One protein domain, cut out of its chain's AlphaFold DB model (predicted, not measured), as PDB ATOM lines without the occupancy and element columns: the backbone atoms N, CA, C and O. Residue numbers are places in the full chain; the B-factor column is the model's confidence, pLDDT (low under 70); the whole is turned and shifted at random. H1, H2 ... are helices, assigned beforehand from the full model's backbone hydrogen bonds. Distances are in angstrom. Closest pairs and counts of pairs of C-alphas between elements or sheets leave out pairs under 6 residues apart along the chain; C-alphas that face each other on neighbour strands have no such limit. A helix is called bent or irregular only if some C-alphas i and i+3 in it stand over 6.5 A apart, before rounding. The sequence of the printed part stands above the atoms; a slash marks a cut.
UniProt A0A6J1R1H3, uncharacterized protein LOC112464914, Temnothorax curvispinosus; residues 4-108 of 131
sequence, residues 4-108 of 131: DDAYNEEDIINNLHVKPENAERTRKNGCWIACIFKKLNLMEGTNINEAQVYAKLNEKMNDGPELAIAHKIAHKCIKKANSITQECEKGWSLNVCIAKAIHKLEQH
ATOM      1  N   ASP A   4     111.171 109.987  72.567       90.31
ATOM      2  CA  ASP A   4     110.528 108.734  72.985       90.31
ATOM      3  C   ASP A   4     111.261 108.056  74.157       90.31
ATOM      4  O   ASP A   4     110.680 107.250  74.878       90.31
ATOM      5  N   ASP A   5     112.532 108.401  74.386       91.25
ATOM      6  CA  ASP A   5     113.265 107.940  75.565       91.25
ATOM      7  C   ASP A   5     112.822 108.694  76.841       91.25
ATOM      8  O   ASP A   5     113.066 108.200  77.943       91.25
ATOM      9  N   ALA A   6     112.226 109.888  76.739       94.25
ATOM     10  CA  ALA A   6     111.944 110.740  77.897       94.25
ATOM     11  C   ALA A   6     110.884 110.112  78.811       94.25
ATOM     12  O   ALA A   6     109.863 109.616  78.336       94.25
ATOM     13  N   TYR A   7     111.125 110.126  80.120       95.50
ATOM     14  CA  TYR A   7     110.105 109.761  81.102       95.50
ATOM     15  C   TYR A   7     109.190 110.948  81.381       95.50
ATOM     16  O   TYR A   7     109.673 112.069  81.553       95.50
ATOM     17  N   ASN A   8     107.886 110.693  81.458       93.94
ATOM     18  CA  ASN A   8     106.966 111.636  82.082       93.94
ATOM     19  C   ASN A   8     106.946 111.418  83.609       93.94
ATOM     20  O   ASN A   8     107.606 110.520  84.141       93.94
ATOM     21  N   GLU A   9     106.218 112.269  84.323       90.69
ATOM     22  CA  GLU A   9     106.108 112.171  85.777       90.69
ATOM     23  C   GLU A   9     105.485 110.841  86.222       90.69
ATOM     24  O   GLU A   9     106.057 110.156  87.069       90.69
ATOM     25  N   GLU A  10     104.376 110.424  85.605       92.25
ATOM     26  CA  GLU A  10     103.688 109.166  85.924       92.25
ATOM     27  C   GLU A  10     104.611 107.949  85.788       92.25
ATOM     28  O   GLU A  10     104.598 107.063  86.643       92.25
ATOM     29  N   ASP A  11     105.460 107.908  84.760       95.94
ATOM     30  CA  ASP A  11     106.439 106.842  84.564       95.94
ATOM     31  C   ASP A  11     107.433 106.770  85.738       95.94
ATOM     32  O   ASP A  11     107.853 105.683  86.161       95.94
ATOM     33  N   ILE A  12     107.852 107.932  86.256       96.38
ATOM     34  CA  ILE A  12     108.796 108.036  87.374       96.38
ATOM     35  C   ILE A  12     108.118 107.619  88.678       96.38
ATOM     36  O   ILE A  12     108.700 106.829  89.425       96.38
ATOM     37  N   ILE A  13     106.905 108.110  88.941       95.25
ATOM     38  CA  ILE A  13     106.141 107.800  90.157       95.25
ATOM     39  C   ILE A  13     105.767 106.317  90.212       95.25
ATOM     40  O   ILE A  13     105.950 105.679  91.248       95.25
ATOM     41  N   ASN A  14     105.383 105.725  89.079       95.62
ATOM     42  CA  ASN A  14     105.109 104.290  88.961       95.62
ATOM     43  C   ASN A  14     106.381 103.421  88.877       95.62
ATOM     44  O   ASN A  14     106.304 102.224  88.595       95.62
ATOM     45  N   ASN A  15     107.561 104.004  89.115       95.44
ATOM     46  CA  ASN A  15     108.858 103.326  89.154       95.44
ATOM     47  C   ASN A  15     109.189 102.504  87.891       95.44
ATOM     48  O   ASN A  15     109.944 101.532  87.959       95.44
ATOM     49  N   LEU A  16     108.694 102.900  86.710       96.69
ATOM     50  CA  LEU A  16     108.996 102.191  85.456       96.69
ATOM     51  C   LEU A  16     110.500 102.156  85.162       96.69
ATOM     52  O   LEU A  16     111.006 101.186  84.604       96.69
ATOM     53  N   HIS A  17     111.217 103.187  85.593       95.81
ATOM     54  CA  HIS A  17     112.659 103.334  85.436       95.81
ATOM     55  C   HIS A  17     113.509 102.301  86.191       95.81
ATOM     56  O   HIS A  17     114.698 102.184  85.888       95.81
ATOM     57  N   VAL A  18     112.925 101.582  87.158       95.94
ATOM     58  CA  VAL A  18     113.589 100.509  87.923       95.94
ATOM     59  C   VAL A  18     113.541  99.180  87.169       95.94
ATOM     60  O   VAL A  18     114.365  98.298  87.409       95.94
ATOM     61  N   LYS A  19     112.595  99.024  86.235       97.12
ATOM     62  CA  LYS A  19     112.434  97.774  85.496       97.12
ATOM     63  C   LYS A  19     113.667  97.495  84.616       97.12
ATOM     64  O   LYS A  19     114.130  98.416  83.936       97.12
ATOM     65  N   PRO A  20     114.200  96.258  84.580       96.50
ATOM     66  CA  PRO A  20     115.427  95.945  83.842       96.50
ATOM     67  C   PRO A  20     115.373  96.294  82.350       96.50
ATOM     68  O   PRO A  20     116.357  96.789  81.802       96.50
ATOM     69  N   GLU A  21     114.221  96.113  81.697       97.12
ATOM     70  CA  GLU A  21     114.007  96.461  80.285       97.12
ATOM     71  C   GLU A  21     114.201  97.958  79.994       97.12
ATOM     72  O   GLU A  21     114.483  98.353  78.864       97.12
ATOM     73  N   ASN A  22     114.110  98.792  81.028       97.44
ATOM     74  CA  ASN A  22     114.242 100.236  80.951       97.44
ATOM     75  C   ASN A  22     115.647 100.739  81.328       97.44
ATOM     76  O   ASN A  22     115.884 101.947  81.290       97.44
ATOM     77  N   ALA A  23     116.607  99.858  81.639       97.12
ATOM     78  CA  ALA A  23     117.946 100.250  82.096       97.12
ATOM     79  C   ALA A  23     118.665 101.203  81.118       97.12
ATOM     80  O   ALA A  23     119.267 102.198  81.531       97.12
ATOM     81  N   GLU A  24     118.568 100.953  79.807       97.06
ATOM     82  CA  GLU A  24     119.156 101.845  78.802       97.06
ATOM     83  C   GLU A  24     118.426 103.195  78.727       97.06
ATOM     84  O   GLU A  24     119.085 104.240  78.684       97.06
ATOM     85  N   ARG A  25     117.086 103.192  78.746       97.00
ATOM     86  CA  ARG A  25     116.254 104.408  78.754       97.00
ATOM     87  C   ARG A  25     116.593 105.274  79.970       97.00
ATOM     88  O   ARG A  25     116.867 106.466  79.826       97.00
ATOM     89  N   THR A  26     116.686 104.661  81.147       97.94
ATOM     90  CA  THR A  26     117.104 105.288  82.409       97.94
ATOM     91  C   THR A  26     118.501 105.894  82.305       97.94
ATOM     92  O   THR A  26     118.681 107.082  82.588       97.94
ATOM     93  N   ARG A  27     119.484 105.140  81.794       97.75
ATOM     94  CA  ARG A  27     120.845 105.653  81.583       97.75
ATOM     95  C   ARG A  27     120.866 106.860  80.639       97.75
ATOM     96  O   ARG A  27     121.526 107.851  80.946       97.75
ATOM     97  N   LYS A  28     120.147 106.810  79.508       97.75
ATOM     98  CA  LYS A  28     120.070 107.921  78.537       97.75
ATOM     99  C   LYS A  28     119.511 109.195  79.167       97.75
ATOM    100  O   LYS A  28     120.066 110.269  78.927       97.75
ATOM    101  N   ASN A  29     118.453 109.073  79.968       97.88
ATOM    102  CA  ASN A  29     117.864 110.197  80.693       97.88
ATOM    103  C   ASN A  29     118.846 110.788  81.700       97.88
ATOM    104  O   ASN A  29     119.116 111.987  81.668       97.88
ATOM    105  N   GLY A  30     119.461 109.932  82.515       97.88
ATOM    106  CA  GLY A  30     120.470 110.350  83.475       97.88
ATOM    107  C   GLY A  30     121.636 111.116  82.847       97.88
ATOM    108  O   GLY A  30     121.977 112.214  83.287       97.88
ATOM    109  N   CYS A  31     122.205 110.588  81.757       98.12
ATOM    110  CA  CYS A  31     123.299 111.252  81.046       98.12
ATOM    111  C   CYS A  31     122.884 112.599  80.441       98.12
ATOM    112  O   CYS A  31     123.687 113.529  80.386       98.12
ATOM    113  N   TRP A  32     121.649 112.724  79.960       97.38
ATOM    114  CA  TRP A  32     121.172 113.977  79.382       97.38
ATOM    115  C   TRP A  32     120.953 115.059  80.436       97.38
ATOM    116  O   TRP A  32     121.359 116.196  80.209       97.38
ATOM    117  N   ILE A  33     120.405 114.707  81.604       97.44
ATOM    118  CA  ILE A  33     120.297 115.635  82.737       97.44
ATOM    119  C   ILE A  33     121.690 116.107  83.162       97.44
ATOM    120  O   ILE A  33     121.926 117.313  83.253       97.44
ATOM    121  N   ALA A  34     122.648 115.187  83.317       98.00
ATOM    122  CA  ALA A  34     124.037 115.543  83.608       98.00
ATOM    123  C   ALA A  34     124.640 116.463  82.526       98.00
ATOM    124  O   ALA A  34     125.302 117.452  82.839       98.00
ATOM    125  N   CYS A  35     124.360 116.196  81.245       97.88
ATOM    126  CA  CYS A  35     124.793 117.041  80.131       97.88
ATOM    127  C   CYS A  35     124.215 118.463  80.215       97.88
ATOM    128  O   CYS A  35     124.951 119.426  80.004       97.88
ATOM    129  N   ILE A  36     122.928 118.616  80.545       96.81
ATOM    130  CA  ILE A  36     122.301 119.932  80.735       96.81
ATOM    131  C   ILE A  36     122.960 120.676  81.889       96.81
ATOM    132  O   ILE A  36     123.346 121.830  81.719       96.81
ATOM    133  N   PHE A  37     123.137 120.017  83.034       97.69
ATOM    134  CA  PHE A  37     123.759 120.634  84.204       97.69
ATOM    135  C   PHE A  37     125.168 121.137  83.884       97.69
ATOM    136  O   PHE A  37     125.499 122.276  84.203       97.69
ATOM    137  N   LYS A  38     125.964 120.345  83.160       97.75
ATOM    138  CA  LYS A  38     127.287 120.762  82.676       97.75
ATOM    139  C   LYS A  38     127.222 121.936  81.702       97.75
ATOM    140  O   LYS A  38     127.967 122.894  81.854       97.75
ATOM    141  N   LYS A  39     126.312 121.903  80.721       97.06
ATOM    142  CA  LYS A  39     126.135 123.004  79.751       97.06
ATOM    143  C   LYS A  39     125.720 124.317  80.407       97.06
ATOM    144  O   LYS A  39     126.039 125.382  79.890       97.06
ATOM    145  N   LEU A  40     125.000 124.238  81.522       96.56
ATOM    146  CA  LEU A  40     124.600 125.387  82.325       96.56
ATOM    147  C   LEU A  40     125.661 125.786  83.367       96.56
ATOM    148  O   LEU A  40     125.398 126.683  84.160       96.56
ATOM    149  N   ASN A  41     126.838 125.145  83.365       96.94
ATOM    150  CA  ASN A  41     127.918 125.311  84.347       96.94
ATOM    151  C   ASN A  41     127.510 125.008  85.804       96.94
ATOM    152  O   ASN A  41     128.186 125.406  86.748       96.94
ATOM    153  N   LEU A  42     126.430 124.247  85.996       97.69
ATOM    154  CA  LEU A  42     125.918 123.844  87.311       97.69
ATOM    155  C   LEU A  42     126.637 122.614  87.871       97.69
ATOM    156  O   LEU A  42     126.498 122.305  89.051       97.69
ATOM    157  N   MET A  43     127.360 121.880  87.027       96.38
ATOM    158  CA  MET A  43     128.051 120.647  87.391       96.38
ATOM    159  C   MET A  43     129.414 120.566  86.703       96.38
ATOM    160  O   MET A  43     129.512 120.795  85.499       96.38
ATOM    161  N   GLU A  44     130.439 120.173  87.457       96.06
ATOM    162  CA  GLU A  44     131.772 119.825  86.960       96.06
ATOM    163  C   GLU A  44     132.100 118.393  87.392       96.06
ATOM    164  O   GLU A  44     132.127 118.075  88.582       96.06
ATOM    165  N   GLY A  45     132.290 117.499  86.419       94.12
ATOM    166  CA  GLY A  45     132.329 116.064  86.702       94.12
ATOM    167  C   GLY A  45     131.038 115.614  87.395       94.12
ATOM    168  O   GLY A  45     129.949 115.739  86.839       94.12
ATOM    169  N   THR A  46     131.167 115.140  88.635       95.38
ATOM    170  CA  THR A  46     130.063 114.727  89.519       95.38
ATOM    171  C   THR A  46     129.745 115.751  90.610       95.38
ATOM    172  O   THR A  46     128.831 115.534  91.412       95.38
ATOM    173  N   ASN A  47     130.486 116.856  90.669       96.94
ATOM    174  CA  ASN A  47     130.289 117.903  91.657       96.94
ATOM    175  C   ASN A  47     129.235 118.895  91.159       96.94
ATOM    176  O   ASN A  47     129.378 119.449  90.070       96.94
ATOM    177  N   ILE A  48     128.186 119.126  91.947       97.75
ATOM    178  CA  ILE A  48     127.133 120.094  91.624       97.75
ATOM    179  C   ILE A  48     127.417 121.371  92.398       97.75
ATOM    180  O   ILE A  48     127.518 121.357  93.623       97.75
ATOM    181  N   ASN A  49     127.499 122.490  91.688       97.44
ATOM    182  CA  ASN A  49     127.629 123.797  92.303       97.44
ATOM    183  C   ASN A  49     126.240 124.305  92.715       97.44
ATOM    184  O   ASN A  49     125.541 124.951  91.935       97.44
ATOM    185  N   GLU A  50     125.837 123.995  93.947       97.88
ATOM    186  CA  GLU A  50     124.524 124.370  94.484       97.88
ATOM    187  C   GLU A  50     124.265 125.884  94.426       97.88
ATOM    188  O   GLU A  50     123.172 126.309  94.055       97.88
ATOM    189  N   ALA A  51     125.282 126.711  94.685       97.81
ATOM    190  CA  ALA A  51     125.148 128.163  94.596       97.81
ATOM    191  C   ALA A  51     124.799 128.625  93.169       97.81
ATOM    192  O   ALA A  51     123.954 129.503  92.988       97.81
ATOM    193  N   GLN A  52     125.395 128.007  92.143       98.12
ATOM    194  CA  GLN A  52     125.025 128.281  90.753       98.12
ATOM    195  C   GLN A  52     123.633 127.748  90.403       98.12
ATOM    196  O   GLN A  52     122.928 128.382  89.618       98.12
ATOM    197  N   VAL A  53     123.206 126.626  90.994       98.06
ATOM    198  CA  VAL A  53     121.832 126.128  90.829       98.06
ATOM    199  C   VAL A  53     120.835 127.160  91.358       98.06
ATOM    200  O   VAL A  53     119.903 127.512  90.640       98.06
ATOM    201  N   TYR A  54     121.058 127.712  92.552       98.12
ATOM    202  CA  TYR A  54     120.198 128.763  93.111       98.12
ATOM    203  C   TYR A  54     120.212 130.030  92.259       98.12
ATOM    204  O   TYR A  54     119.159 130.564  91.925       98.12
ATOM    205  N   ALA A  55     121.393 130.479  91.822       97.94
ATOM    206  CA  ALA A  55     121.497 131.621  90.917       97.94
ATOM    207  C   ALA A  55     120.693 131.401  89.625       97.94
ATOM    208  O   ALA A  55     120.032 132.319  89.141       97.94
ATOM    209  N   LYS A  56     120.697 130.173  89.090       97.38
ATOM    210  CA  LYS A  56     119.932 129.837  87.888       97.38
ATOM    211  C   LYS A  56     118.427 129.787  88.131       97.38
ATOM    212  O   LYS A  56     117.676 130.171  87.238       97.38
ATOM    213  N   LEU A  57     117.990 129.345  89.310       97.19
ATOM    214  CA  LEU A  57     116.583 129.394  89.714       97.19
ATOM    215  C   LEU A  57     116.105 130.844  89.851       97.19
ATOM    216  O   LEU A  57     115.094 131.189  89.247       97.19
ATOM    217  N   ASN A  58     116.884 131.705  90.510       96.75
ATOM    218  CA  ASN A  58     116.600 133.141  90.622       96.75
ATOM    219  C   ASN A  58     116.514 133.842  89.251       96.75
ATOM    220  O   ASN A  58     115.739 134.772  89.076       96.75
ATOM    221  N   GLU A  59     117.299 133.410  88.256       96.56
ATOM    222  CA  GLU A  59     117.220 133.946  86.885       96.56
ATOM    223  C   GLU A  59     115.938 133.504  86.152       96.56
ATOM    224  O   GLU A  59     115.486 134.171  85.221       96.56
ATOM    225  N   LYS A  60     115.393 132.331  86.493       94.56
ATOM    226  CA  LYS A  60     114.318 131.674  85.729       94.56
ATOM    227  C   LYS A  60     112.940 131.802  86.358       94.56
ATOM    228  O   LYS A  60     111.954 131.655  85.640       94.56
ATOM    229  N   MET A  61     112.870 132.037  87.659       94.00
ATOM    230  CA  MET A  61     111.632 132.094  88.422       94.00
ATOM    231  C   MET A  61     111.454 133.492  89.006       94.00
ATOM    232  O   MET A  61     112.426 134.158  89.342       94.00
ATOM    233  N   ASN A  62     110.202 133.925  89.129       92.12
ATOM    234  CA  ASN A  62     109.892 135.157  89.843       92.12
ATOM    235  C   ASN A  62     110.082 134.954  91.349       92.12
ATOM    236  O   ASN A  62     109.904 133.843  91.859       92.12
ATOM    237  N   ASP A  63     110.372 136.042  92.056       91.75
ATOM    238  CA  ASP A  63     110.353 136.040  93.515       91.75
ATOM    239  C   ASP A  63     108.965 135.624  94.024       91.75
ATOM    240  O   ASP A  63     107.938 136.143  93.581       91.75
ATOM    241  N   GLY A  64     108.935 134.673  94.958       91.50
ATOM    242  CA  GLY A  64     107.694 134.126  95.497       91.50
ATOM    243  C   GLY A  64     107.884 132.812  96.260       91.50
ATOM    244  O   GLY A  64     109.004 132.291  96.347       91.50
ATOM    245  N   PRO A  65     106.796 132.260  96.828       91.81
ATOM    246  CA  PRO A  65     106.809 130.971  97.519       91.81
ATOM    247  C   PRO A  65     107.377 129.833  96.660       91.81
ATOM    248  O   PRO A  65     108.114 128.988  97.168       91.81
ATOM    249  N   GLU A  66     107.105 129.840  95.356       91.69
ATOM    250  CA  GLU A  66     107.548 128.820  94.404       91.69
ATOM    251  C   GLU A  66     109.073 128.788  94.271       91.69
ATOM    252  O   GLU A  66     109.665 127.710  94.224       91.69
ATOM    253  N   LEU A  67     109.734 129.952  94.275       95.06
ATOM    254  CA  LEU A  67     111.197 130.039  94.249       95.06
ATOM    255  C   LEU A  67     111.808 129.477  95.541       95.06
ATOM    256  O   LEU A  67     112.778 128.717  95.500       95.06
ATOM    257  N   ALA A  68     111.218 129.792  96.697       94.44
ATOM    258  CA  ALA A  68     111.663 129.239  97.975       94.44
ATOM    259  C   ALA A  68     111.496 127.709  98.026       94.44
ATOM    260  O   ALA A  68     112.367 127.003  98.541       94.44
ATOM    261  N   ILE A  69     110.404 127.187  97.463       95.00
ATOM    262  CA  ILE A  69     110.168 125.747  97.317       95.00
ATOM    263  C   ILE A  69     111.205 125.124  96.374       95.00
ATOM    264  O   ILE A  69     111.817 124.118  96.730       95.00
ATOM    265  N   ALA A  70     111.473 125.740  95.220       96.25
ATOM    266  CA  ALA A  70     112.470 125.256  94.270       96.25
ATOM    267  C   ALA A  70     113.873 125.171  94.894       96.25
ATOM    268  O   ALA A  70     114.550 124.155  94.726       96.25
ATOM    269  N   HIS A  71     114.284 126.169  95.685       97.38
ATOM    270  CA  HIS A  71     115.535 126.112  96.448       97.38
ATOM    271  C   HIS A  71     115.566 124.941  97.437       97.38
ATOM    272  O   HIS A  71     116.552 124.204  97.480       97.38
ATOM    273  N   LYS A  72     114.481 124.716  98.194       96.75
ATOM    274  CA  LYS A  72     114.387 123.590  99.141       96.75
ATOM    275  C   LYS A  72     114.496 122.235  98.437       96.75
ATOM    276  O   LYS A  72     115.229 121.362  98.906       96.75
ATOM    277  N   ILE A  73     113.800 122.053  97.311       97.62
ATOM    278  CA  ILE A  73     113.879 120.821  96.510       97.62
ATOM    279  C   ILE A  73     115.297 120.631  95.975       97.62
ATOM    280  O   ILE A  73     115.863 119.547  96.126       97.62
ATOM    281  N   ALA A  74     115.886 121.679  95.390       97.88
ATOM    282  CA  ALA A  74     117.241 121.633  94.858       97.88
ATOM    283  C   ALA A  74     118.239 121.201  95.941       97.88
ATOM    284  O   ALA A  74     118.975 120.239  95.726       97.88
ATOM    285  N   HIS A  75     118.188 121.821  97.124       98.06
ATOM    286  CA  HIS A  75     119.035 121.456  98.259       98.06
ATOM    287  C   HIS A  75     118.908 119.981  98.636       98.06
ATOM    288  O   HIS A  75     119.894 119.239  98.685       98.06
ATOM    289  N   LYS A  76     117.667 119.533  98.861       97.62
ATOM    290  CA  LYS A  76     117.366 118.161  99.276       97.62
ATOM    291  C   LYS A  76     117.878 117.147  98.252       97.62
ATOM    292  O   LYS A  76     118.517 116.161  98.623       97.62
ATOM    293  N   CYS A  77     117.632 117.395  96.969       98.25
ATOM    294  CA  CYS A  77     118.012 116.473  95.906       98.25
ATOM    295  C   CYS A  77     119.517 116.459  95.631       98.25
ATOM    296  O   CYS A  77     120.081 115.384  95.434       98.25
ATOM    297  N   ILE A  78     120.190 117.611  95.691       98.12
ATOM    298  CA  ILE A  78     121.653 117.689  95.569       98.12
ATOM    299  C   ILE A  78     122.318 116.936  96.723       98.12
ATOM    300  O   ILE A  78     123.192 116.102  96.480       98.12
ATOM    301  N   LYS A  79     121.858 117.153  97.963       97.56
ATOM    302  CA  LYS A  79     122.366 116.443  99.145       97.56
ATOM    303  C   LYS A  79     122.187 114.929  99.013       97.56
ATOM    304  O   LYS A  79     123.137 114.186  99.254       97.56
ATOM    305  N   LYS A  80     121.011 114.468  98.566       95.81
ATOM    306  CA  LYS A  80     120.728 113.039  98.337       95.81
ATOM    307  C   LYS A  80     121.634 112.425  97.266       95.81
ATOM    308  O   LYS A  80     122.053 111.281  97.398       95.81
ATOM    309  N   ALA A  81     121.959 113.178  96.220       96.31
ATOM    310  CA  ALA A  81     122.790 112.706  95.117       96.31
ATOM    311  C   ALA A  81     124.304 112.916  95.340       96.31
ATOM    312  O   ALA A  81     125.101 112.633  94.439       96.31
ATOM    313  N   ASN A  82     124.729 113.424  96.504       93.75
ATOM    314  CA  ASN A  82     126.114 113.839  96.738       93.75
ATOM    315  C   ASN A  82     127.117 112.677  96.599       93.75
ATOM    316  O   ASN A  82     128.127 112.817  95.912       93.75
ATOM    317  N   SER A  83     126.792 111.508  97.157       96.06
ATOM    318  CA  SER A  83     127.658 110.317  97.161       96.06
ATOM    319  C   SER A  83     127.773 109.597  95.811       96.06
ATOM    320  O   SER A  83     128.639 108.738  95.657       96.06
ATOM    321  N   ILE A  84     126.933 109.928  94.826       97.81
ATOM    322  CA  ILE A  84     126.924 109.232  93.533       97.81
ATOM    323  C   ILE A  84     128.138 109.670  92.706       97.81
ATOM    324  O   ILE A  84     128.341 110.858  92.459       97.81
ATOM    325  N   THR A  85     128.950 108.720  92.251       97.06
ATOM    326  CA  THR A  85     130.208 108.996  91.530       97.06
ATOM    327  C   THR A  85     130.093 108.844  90.015       97.06
ATOM    328  O   THR A  85     130.986 109.266  89.290       97.06
ATOM    329  N   GLN A  86     128.988 108.295  89.514       97.88
ATOM    330  CA  GLN A  86     128.718 108.187  88.084       97.88
ATOM    331  C   GLN A  86     127.791 109.319  87.635       97.88
ATOM    332  O   GLN A  86     126.687 109.477  88.146       97.88
ATOM    333  N   GLU A  87     128.214 110.105  86.645       96.88
ATOM    334  CA  GLU A  87     127.496 111.317  86.218       96.88
ATOM    335  C   GLU A  87     126.064 111.047  85.760       96.88
ATOM    336  O   GLU A  87     125.136 111.738  86.173       96.88
ATOM    337  N   CYS A  88     125.871 110.025  84.922       97.81
ATOM    338  CA  CYS A  88     124.545 109.680  84.427       97.81
ATOM    339  C   CYS A  88     123.632 109.197  85.559       97.81
ATOM    340  O   CYS A  88     122.463 109.563  85.606       97.81
ATOM    341  N   GLU A  89     124.164 108.413  86.494       98.06
ATOM    342  CA  GLU A  89     123.415 107.953  87.663       98.06
ATOM    343  C   GLU A  89     123.042 109.126  88.576       98.06
ATOM    344  O   GLU A  89     121.895 109.237  89.002       98.06
ATOM    345  N   LYS A  90     123.972 110.066  88.795       98.06
ATOM    346  CA  LYS A  90     123.722 111.295  89.552       98.06
ATOM    347  C   LYS A  90     122.631 112.129  88.891       98.06
ATOM    348  O   LYS A  90     121.684 112.528  89.561       98.06
ATOM    349  N   GLY A  91     122.731 112.344  87.579       97.62
ATOM    350  CA  GLY A  91     121.722 113.054  86.797       97.62
ATOM    351  C   GLY A  91     120.343 112.403  86.896       97.62
ATOM    352  O   GLY A  91     119.344 113.100  87.065       97.62
ATOM    353  N   TRP A  92     120.275 111.069  86.861       98.12
ATOM    354  CA  TRP A  92     119.010 110.354  87.022       98.12
ATOM    355  C   TRP A  92     118.450 110.464  88.445       98.12
ATOM    356  O   TRP A  92     117.269 110.760  88.617       98.12
ATOM    357  N   SER A  93     119.296 110.296  89.464       97.94
ATOM    358  CA  SER A  93     118.909 110.416  90.874       97.94
ATOM    359  C   SER A  93     118.343 111.802  91.202       97.94
ATOM    360  O   SER A  93     117.301 111.906  91.854       97.94
ATOM    361  N   LEU A  94     118.961 112.868  90.673       97.50
ATOM    362  CA  LEU A  94     118.420 114.227  90.759       97.50
ATOM    363  C   LEU A  94     117.026 114.313  90.135       97.50
ATOM    364  O   LEU A  94     116.107 114.816  90.776       97.50
ATOM    365  N   ASN A  95     116.858 113.801  88.913       97.12
ATOM    366  CA  ASN A  95     115.590 113.868  88.190       97.12
ATOM    367  C   ASN A  95     114.458 113.153  88.941       97.12
ATOM    368  O   ASN A  95     113.387 113.723  89.127       97.12
ATOM    369  N   VAL A  96     114.710 111.937  89.439       98.00
ATOM    370  CA  VAL A  96     113.730 111.183  90.237       98.00
ATOM    371  C   VAL A  96     113.390 111.914  91.532       98.00
ATOM    372  O   VAL A  96     112.220 111.987  91.904       98.00
ATOM    373  N   CYS A  97     114.391 112.463  92.224       98.19
ATOM    374  CA  CYS A  97     114.162 113.212  93.453       98.19
ATOM    375  C   CYS A  97     113.290 114.453  93.215       98.19
ATOM    376  O   CYS A  97     112.332 114.669  93.955       98.19
ATOM    377  N   ILE A  98     113.587 115.226  92.166       96.00
ATOM    378  CA  ILE A  98     112.834 116.431  91.805       96.00
ATOM    379  C   ILE A  98     111.402 116.067  91.412       96.00
ATOM    380  O   ILE A  98     110.470 116.638  91.968       96.00
ATOM    381  N   ALA A  99     111.214 115.079  90.530       95.69
ATOM    382  CA  ALA A  99     109.888 114.636  90.103       95.69
ATOM    383  C   ALA A  99     109.032 114.168  91.290       95.69
ATOM    384  O   ALA A  99     107.898 114.605  91.440       95.69
ATOM    385  N   LYS A 100     109.593 113.357  92.200       95.06
ATOM    386  CA  LYS A 100     108.885 112.924  93.417       95.06
ATOM    387  C   LYS A 100     108.560 114.088  94.356       95.06
ATOM    388  O   LYS A 100     107.531 114.053  95.020       95.06
ATOM    389  N   ALA A 101     109.430 115.093  94.454       94.25
ATOM    390  CA  ALA A 101     109.173 116.265  95.283       94.25
ATOM    391  C   ALA A 101     108.051 117.141  94.707       94.25
ATOM    392  O   ALA A 101     107.191 117.579  95.465       94.25
ATOM    393  N   ILE A 102     108.033 117.347  93.386       91.12
ATOM    394  CA  ILE A 102     106.964 118.075  92.687       91.12
ATOM    395  C   ILE A 102     105.639 117.324  92.821       91.12
ATOM    396  O   ILE A 102     104.672 117.912  93.288       91.12
ATOM    397  N   HIS A 103     105.624 116.016  92.554       92.19
ATOM    398  CA  HIS A 103     104.425 115.189  92.693       92.19
ATOM    399  C   HIS A 103     103.799 115.289  94.086       92.19
ATOM    400  O   HIS A 103     102.590 115.447  94.238       92.19
ATOM    401  N   LYS A 104     104.640 115.237  95.129       90.00
ATOM    402  CA  LYS A 104     104.190 115.426  96.510       90.00
ATOM    403  C   LYS A 104     103.589 116.815  96.711       90.00
ATOM    404  O   LYS A 104     102.537 116.912  97.316       90.00
ATOM    405  N   LEU A 105     104.197 117.879  96.192       86.81
ATOM    406  CA  LEU A 105     103.640 119.233  96.314       86.81
ATOM    407  C   LEU A 105     102.294 119.388  95.603       86.81
ATOM    408  O   LEU A 105     101.407 120.046  96.133       86.81
ATOM    409  N   GLU A 106     102.121 118.771  94.437       81.44
ATOM    410  CA  GLU A 106     100.853 118.817  93.699       81.44
ATOM    411  C   GLU A 106      99.737 118.044  94.413       81.44
ATOM    412  O   GLU A 106      98.583 118.475  94.416       81.44
ATOM    413  N   GLN A 107     100.078 116.932  95.072       74.94
ATOM    414  CA  GLN A 107      99.153 116.215  95.952       74.94
ATOM    415  C   GLN A 107      98.871 116.979  97.255       74.94
ATOM    416  O   GLN A 107      97.771 116.891  97.796       74.94
ATOM    417  N   HIS A 108      99.844 117.755  97.736       58.00
ATOM    418  CA  HIS A 108      99.787 118.542  98.965       58.00
ATOM    419  C   HIS A 108      99.545 120.036  98.688       58.00
ATOM    420  O   HIS A 108     100.339 120.897  99.066       58.00
TER     421      HIS A 108
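AT A GLANCE: This is residues 4 to 108 of the 131 residues of the protein "uncharacterized protein LOC112464914" of Temnothorax curvispinosus (UniProt A0A6J1R1H3). One long helix, H5, runs through the middle of this domain, and H2, nearly as long, crosses it almost at a right angle over its first half. The short H1 packs on a later part of H5, on the side away from H4, while H3 and H4 form a helical hairpin of which only H4 packs on H5. The printed part has 105 residues with five named helices, H1, H2, H3, H4 and H5 in that order, and no named strand; the class is all helix. The whole is compact, with a radius of gyration of the C-alphas of 13.7 A and spans of 42 by 34 by 25 A.

HOW THE PARTS SIT: H1, residues 9 to 13, touches H5, residues 87 to 107, with the C-alphas of Glu 9 and Ala 99 the closest at 6.3 A; H5 touches H1 with residues 96 to 103 alone. H5 is the hub and touches 3 other helices. H2, residues 20 to 39, touches it with residues 26 to 34 alone, against residues 87 to 95 of H5. Their closest C-alphas, those of Gly 30 and Trp 92, are 3.8 A apart, and the lines stand about perpendicular, at 85 degrees. H3, residues 50 to 60, and H4, residues 65 to 80, touch and run opposite ways at a shallow tilt of 29 degrees, as a hairpin; their closest C-alphas are those of Tyr 54 and His 71, 6.3 A apart. H4 and H5 are a hairpin too, opposite ways at a steep tilt of 40 degrees, with the C-alphas of Cys 77 and Cys 97 the closest at 5.6 A. H3 and H5 are apart, and so are H2 and H4. The helix packing is mostly crossed, but only just, with 1 of 3 pairs at a shallow tilt. Every O i to N i+4 pair is within hydrogen-bond range in H1, H3, H4 and H5, and 14 of 16 are in H2.

IN THESE COORDINATES: H1 begins at C-alpha 9, (106.108, 112.171, 85.777). H2 is 29.4 A long from first to last C-alpha and irregular: C-alphas 21 and 24 are 7.6 A apart. Between H2 and H3, residues 43 to 44 pair antiparallel with residues 47 to 48. H3 measures 15.3 A and H4 22.7 A. H5, 30.4 A long, ends at C-alpha 107, (99.153, 116.215, 95.952).

THE WHOLE: The two C-alphas farthest apart, those of Glu 21 and Asp 63, are 41.9 A from each other. The printed part, residues 4 to 108, has no cut. The link H3 to H4 is tight, the other three are short, and no link is long. The mean pLDDT of the printed part is 95.4, and residue 108 alone is under 70.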